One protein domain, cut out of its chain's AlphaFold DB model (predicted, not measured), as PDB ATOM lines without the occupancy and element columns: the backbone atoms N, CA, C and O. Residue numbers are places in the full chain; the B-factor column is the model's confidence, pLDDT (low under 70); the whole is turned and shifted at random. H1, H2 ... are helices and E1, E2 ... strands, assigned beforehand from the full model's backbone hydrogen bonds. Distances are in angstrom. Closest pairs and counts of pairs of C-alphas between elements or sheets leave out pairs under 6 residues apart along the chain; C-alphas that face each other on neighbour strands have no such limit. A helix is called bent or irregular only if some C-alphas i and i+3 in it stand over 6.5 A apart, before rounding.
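Overview. This is residues 2 to 47 of the 184 residues of an uncharacterized protein of Monilinia vaccinii-corymbosi (UniProt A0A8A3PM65). A long ribbon of two strands, E1 and E2, side by side and bent near one end, has a small head at its other end, made of the short helix H1 and the loop of residues 24 to 33. The ribbon makes most of the length. The printed part has 46 residues, with two named strands and one named helix in the order E1, H1, E2; the sheet, order E1 - E2, is antiparallel, and the class is mixed, helices and strands. The whole is loose, with a radius of gyration of the C-alphas of 12.9 A, and only just a rod, spanning 36 by 18 by 16 A.

Along the chain. E2, residues 34 to 44, is the longest strand by residues and measures 26.2 A from first to last C-alpha, ending at C-alpha 44 (37.260, 40.562, -17.680). E1, residues 2 to 11, measures 24.8 A and begins at C-alpha 2 (36.223, 41.101, -12.760). H1, residues 17 to 23, measures 10.0 A and begins at C-alpha 17 (15.931, 30.964, -1.356).

Arrangement. E1 and E2 are antiparallel neighbours, with 162 degrees between their directions. N 2 and O 44, 2.7 A apart, and N 10 and O 35, 2.9 A apart, are within hydrogen-bond range. E1 bends by 66 degrees at residue 5, and E2 bends by 80 degrees at residue 41. The closest C-alphas of H1 and E2 are those of Phe 17 and Val 35, 6.8 A apart. The closest of H1 and E1 are those of Phe 17 and Val 10, 6.2 A apart. In H1 every O i to N i+4 pair is within hydrogen-bond range.

Size, cuts and confidence. The two C-alphas farthest apart are those of Asn 13 and Cys 47, at 39.3 A. The printed part has no cut. The link from E1 to H1 is tight, with 5 residues, and that from H1 to E2 is short, with 10. The mean pLDDT of the printed part is 90.7; residues 46 to 47 are under 70.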
ATOM      1  N   ARG A   2      37.290  40.137 -13.049       86.56
ATOM      2  CA  ARG A   2      36.223  41.101 -12.760       86.56
ATOM      3  C   ARG A   2      34.952  40.685 -13.496       86.56
ATOM      4  O   ARG A   2      34.988  40.505 -14.713       86.56
ATOM      5  N   PHE A   3      33.856  40.556 -12.756       90.81
ATOM      6  CA  PHE A   3      32.523  40.292 -13.289       90.81
ATOM      7  C   PHE A   3      31.716  41.584 -13.279       90.81
ATOM      8  O   PHE A   3      31.572  42.218 -12.236       90.81
ATOM      9  N   PHE A   4      31.195  41.974 -14.436       90.19
ATOM     10  CA  PHE A   4      30.216  43.044 -14.537       90.19
ATOM     11  C   PHE A   4      28.836  42.401 -14.587       90.19
ATOM     12  O   PHE A   4      28.562  41.560 -15.449       90.19
ATOM     13  N   CYS A   5      28.006  42.744 -13.611       93.75
ATOM     14  CA  CYS A   5      26.742  42.073 -13.367       93.75
ATOM     15  C   CYS A   5      25.708  43.026 -12.777       93.75
ATOM     16  O   CYS A   5      26.054  44.076 -12.234       93.75
ATOM     17  N   THR A   6      24.445  42.625 -12.873       93.94
ATOM     18  CA  THR A   6      23.353  43.222 -12.104       93.94
ATOM     19  C   THR A   6      23.048  42.304 -10.928       93.94
ATOM     20  O   THR A   6      22.783  41.118 -11.120       93.94
ATOM     21  N   GLY A   7      23.120  42.838  -9.709       94.44
ATOM     22  CA  GLY A   7      22.837  42.084  -8.490       94.44
ATOM     23  C   GLY A   7      21.356  42.110  -8.125       94.44
ATOM     24  O   GLY A   7      20.721  43.163  -8.180       94.44
ATOM     25  N   ARG A   8      20.815  40.963  -7.713       95.12
ATOM     26  CA  ARG A   8      19.489  40.827  -7.098       95.12
ATOM     27  C   ARG A   8      19.621  40.122  -5.755       95.12
ATOM     28  O   ARG A   8      20.355  39.143  -5.632       95.12
ATOM     29  N   VAL A   9      18.911  40.626  -4.753       96.31
ATOM     30  CA  VAL A   9      18.913  40.068  -3.397       96.31
ATOM     31  C   VAL A   9      17.711  39.141  -3.249       96.31
ATOM     32  O   VAL A   9      16.586  39.547  -3.523       96.31
ATOM     33  N   VAL A  10      17.951  37.903  -2.824       95.75
ATOM     34  CA  VAL A  10      16.910  36.935  -2.458       95.75
ATOM     35  C   VAL A  10      17.026  36.674  -0.964       95.75
ATOM     36  O   VAL A  10      17.953  35.999  -0.525       95.75
ATOM     37  N   GLU A  11      16.122  37.248  -0.179       95.50
ATOM     38  CA  GLU A  11      16.120  37.118   1.282       95.50
ATOM     39  C   GLU A  11      15.750  35.699   1.739       95.50
ATOM     40  O   GLU A  11      15.136  34.931   0.997       95.50
ATOM     41  N   TRP A  12      16.134  35.345   2.967       93.75
ATOM     42  CA  TRP A  12      15.937  34.009   3.552       93.75
ATOM     43  C   TRP A  12      14.476  33.531   3.561       93.75
ATOM     44  O   TRP A  12      14.214  32.337   3.455       93.75
ATOM     45  N   ASN A  13      13.529  34.461   3.686       93.19
ATOM     46  CA  ASN A  13      12.091  34.198   3.732       93.19
ATOM     47  C   ASN A  13      11.453  34.097   2.336       93.19
ATOM     48  O   ASN A  13      10.261  33.813   2.225       93.19
ATOM     49  N   ALA A  14      12.214  34.340   1.265       93.62
ATOM     50  CA  ALA A  14      11.699  34.253  -0.089       93.62
ATOM     51  C   ALA A  14      11.572  32.783  -0.532       93.62
ATOM     52  O   ALA A  14      12.484  31.983  -0.306       93.62
ATOM     53  N   PRO A  15      10.516  32.414  -1.284       94.19
ATOM     54  CA  PRO A  15      10.310  31.032  -1.741       94.19
ATOM     55  C   PRO A  15      11.429  30.528  -2.668       94.19
ATOM     56  O   PRO A  15      11.623  29.328  -2.837       94.19
ATOM     57  N   GLN A  16      12.189  31.443  -3.271       92.75
ATOM     58  CA  GLN A  16      13.298  31.135  -4.173       92.75
ATOM     59  C   GLN A  16      14.611  30.831  -3.435       92.75
ATOM     60  O   GLN A  16      15.548  30.339  -4.061       92.75
ATOM     61  N   PHE A  17      14.697  31.096  -2.128       94.31
ATOM     62  CA  PHE A  17      15.931  30.964  -1.356       94.31
ATOM     63  C   PHE A  17      16.435  29.517  -1.315       94.31
ATOM     64  O   PHE A  17      17.542  29.235  -1.773       94.31
ATOM     65  N   GLN A  18      15.603  28.584  -0.844       92.69
ATOM     66  CA  GLN A  18      15.998  27.181  -0.688       92.69
ATOM     67  C   GLN A  18      16.397  26.519  -2.025       92.69
ATOM     68  O   GLN A  18      17.463  25.902  -2.078       92.69
ATOM     69  N   PRO A  19      15.651  26.698  -3.139       94.19
ATOM     70  CA  PRO A  19      16.089  26.215  -4.450       94.19
ATOM     71  C   PRO A  19      17.450  26.765  -4.902       94.19
ATOM     72  O   PRO A  19      18.221  26.047  -5.537       94.19
ATOM     73  N   LEU A  20      17.765  28.029  -4.597       94.12
ATOM     74  CA  LEU A  20      19.057  28.628  -4.950       94.12
ATOM     75  C   LEU A  20      20.200  28.075  -4.093       94.12
ATOM     76  O   LEU A  20      21.286  27.835  -4.615       94.12
ATOM     77  N   VAL A  21      19.956  27.834  -2.804       93.25
ATOM     78  CA  VAL A  21      20.933  27.214  -1.895       93.25
ATOM     79  C   VAL A  21      21.274  25.792  -2.347       93.25
ATOM     80  O   VAL A  21      22.454  25.468  -2.488       93.25
ATOM     81  N   LEU A  22      20.258  25.009  -2.720       93.25
ATOM     82  CA  LEU A  22      20.436  23.669  -3.285       93.25
ATOM     83  C   LEU A  22      21.218  23.693  -4.605       93.25
ATOM     84  O   LEU A  22      22.122  22.883  -4.796       93.25
ATOM     85  N   LYS A  23      20.949  24.661  -5.495       93.56
ATOM     86  CA  LYS A  23      21.723  24.847  -6.740       93.56
ATOM     87  C   LYS A  23      23.201  25.160  -6.499       93.56
ATOM     88  O   LYS A  23      24.023  24.856  -7.355       93.56
ATOM     89  N   MET A  24      23.546  25.753  -5.356       91.69
ATOM     90  CA  MET A  24      24.938  25.975  -4.951       91.69
ATOM     91  C   MET A  24      25.599  24.717  -4.356       91.69
ATOM     92  O   MET A  24      26.738  24.799  -3.902       91.69
ATOM     93  N   GLY A  25      24.905  23.574  -4.331       92.50
ATOM     94  CA  GLY A  25      25.397  22.333  -3.731       92.50
ATOM     95  C   GLY A  25      25.412  22.370  -2.202       92.50
ATOM     96  O   GLY A  25      26.216  21.679  -1.584       92.50
ATOM     97  N   LYS A  26      24.572  23.210  -1.584       88.94
ATOM     98  CA  LYS A  26      24.433  23.305  -0.126       88.94
ATOM     99  C   LYS A  26      23.018  22.904   0.276       88.94
ATOM    100  O   LYS A  26      22.060  23.341  -0.347       88.94
ATOM    101  N   GLU A  27      22.877  22.102   1.327       81.88
ATOM    102  CA  GLU A  27      21.557  21.689   1.825       81.88
ATOM    103  C   GLU A  27      20.934  22.749   2.738       81.88
ATOM    104  O   GLU A  27      19.770  23.115   2.584       81.88
ATOM    105  N   HIS A  28      21.724  23.299   3.660       83.56
ATOM    106  CA  HIS A  28      21.294  24.347   4.576       83.56
ATOM    107  C   HIS A  28      22.490  25.214   4.977       83.56
ATOM    108  O   HIS A  28      23.573  24.704   5.265       83.56
ATOM    109  N   VAL A  29      22.304  26.534   5.008       86.44
ATOM    110  CA  VAL A  29      23.328  27.477   5.475       86.44
ATOM    111  C   VAL A  29      22.790  28.178   6.713       86.44
ATOM    112  O   VAL A  29      21.992  29.109   6.618       86.44
ATOM    113  N   VAL A  30      23.219  27.710   7.885       89.31
ATOM    114  CA  VAL A  30      22.797  28.271   9.173       89.31
ATOM    115  C   VAL A  30      23.161  29.757   9.227       89.31
ATOM    116  O   VAL A  30      24.307  30.134   8.995       89.31
ATOM    117  N   GLY A  31      22.173  30.607   9.514       88.94
ATOM    118  CA  GLY A  31      22.366  32.054   9.646       88.94
ATOM    119  C   GLY A  31      22.512  32.824   8.327       88.94
ATOM    120  O   GLY A  31      22.800  34.023   8.362       88.94
ATOM    121  N   ALA A  32      22.304  32.191   7.167       91.00
ATOM    122  CA  ALA A  32      22.280  32.906   5.895       91.00
ATOM    123  C   ALA A  32      21.074  33.855   5.818       91.00
ATOM    124  O   ALA A  32      19.926  33.439   5.938       91.00
ATOM    125  N   ARG A  33      21.348  35.147   5.605       93.81
ATOM    126  CA  ARG A  33      20.318  36.204   5.557       93.81
ATOM    127  C   ARG A  33      19.722  36.398   4.165       93.81
ATOM    128  O   ARG A  33      18.562  36.780   4.040       93.81
ATOM    129  N   ALA A  34      20.526  36.164   3.133       95.00
ATOM    130  CA  ALA A  34      20.132  36.308   1.741       95.00
ATOM    131  C   ALA A  34      21.100  35.557   0.815       95.00
ATOM    132  O   ALA A  34      22.256  35.313   1.167       95.00
ATOM    133  N   VAL A  35      20.630  35.247  -0.389       94.56
ATOM    134  CA  VAL A  35      21.443  34.870  -1.546       94.56
ATOM    135  C   VAL A  35      21.538  36.078  -2.474       94.56
ATOM    136  O   VAL A  35      20.524  36.675  -2.833       94.56
ATOM    137  N   ILE A  36      22.757  36.441  -2.874       95.12
ATOM    138  CA  ILE A  36      22.995  37.505  -3.856       95.12
ATOM    139  C   ILE A  36      23.178  36.858  -5.227       95.12
ATOM    140  O   ILE A  36      24.198  36.222  -5.489       95.12
ATOM    141  N   LEU A  37      22.183  37.011  -6.095       93.81
ATOM    142  CA  LEU A  37      22.230  36.519  -7.465       93.81
ATOM    143  C   LEU A  37      22.857  37.587  -8.362       93.81
ATOM    144  O   LEU A  37      22.392  38.725  -8.394       93.81
ATOM    145  N   LEU A  38      23.912  37.222  -9.086       94.81
ATOM    146  CA  LEU A  38      24.627  38.119  -9.988       94.81
ATOM    147  C   LEU A  38      24.371  37.694 -11.436       94.81
ATOM    148  O   LEU A  38      24.908  36.686 -11.889       94.81
ATOM    149  N   ASP A  39      23.582  38.477 -12.170       94.06
ATOM    150  CA  ASP A  39      23.374  38.275 -13.607       94.06
ATOM    151  C   ASP A  39      24.557  38.898 -14.367       94.06
ATOM    152  O   ASP A  39      24.624  40.116 -14.569       94.06
ATOM    153  N   VAL A  40      25.546  38.068 -14.712       94.50
ATOM    154  CA  VAL A  40      26.812  38.486 -15.334       94.50
ATOM    155  C   VAL A  40      26.633  38.713 -16.833       94.50
ATOM    156  O   VAL A  40      26.279  37.797 -17.568       94.50
ATOM    157  N   TRP A  41      26.961  39.917 -17.300       92.44
ATOM    158  CA  TRP A  41      26.901  40.284 -18.721       92.44
ATOM    159  C   TRP A  41      28.280  40.530 -19.342       92.44
ATOM    160  O   TRP A  41      28.412  40.565 -20.565       92.44
ATOM    161  N   LYS A  42      29.333  40.685 -18.528       88.69
ATOM    162  CA  LYS A  42      30.716  40.761 -19.017       88.69
ATOM    163  C   LYS A  42      31.699  40.195 -18.003       88.69
ATOM    164  O   LYS A  42      31.616  40.470 -16.808       88.69
ATOM    165  N   VAL A  43      32.683  39.458 -18.509       90.88
ATOM    166  CA  VAL A  43      33.812  38.934 -17.734       90.88
ATOM    167  C   VAL A  43      35.096  39.561 -18.255       90.88
ATOM    168  O   VAL A  43      35.322  39.626 -19.461       90.88
ATOM    169  N   GLN A  44      35.947  40.027 -17.346       85.31
ATOM    170  CA  GLN A  44      37.260  40.562 -17.680       85.31
ATOM    171  C   GLN A  44      38.336  39.909 -16.816       85.31
ATOM    172  O   GLN A  44      38.330  39.993 -15.586       85.31
ATOM    173  N   THR A  45      39.315  39.281 -17.451       79.69
ATOM    174  CA  THR A  45      40.504  38.751 -16.780       79.69
ATOM    175  C   THR A  45      41.599  39.810 -16.800       79.69
ATOM    176  O   THR A  45      42.306  39.986 -17.786       79.69
ATOM    177  N   SER A  46      41.724  40.569 -15.714       66.31
ATOM    178  CA  SER A  46      42.835  41.499 -15.531       66.31
ATOM    179  C   SER A  46      43.961  40.802 -14.768       66.31
ATOM    180  O   SER A  46      43.945  40.782 -13.541       66.31
ATOM    181  N   CYS A  47      44.944  40.253 -15.476       63.41
ATOM    182  CA  CYS A  47      46.230  39.891 -14.862       63.41
ATOM    183  C   CYS A  47      47.197  41.090 -14.804       63.41
ATOM    184  O   CYS A  47      48.357  40.913 -14.452       63.41
TER     185      CYS A  47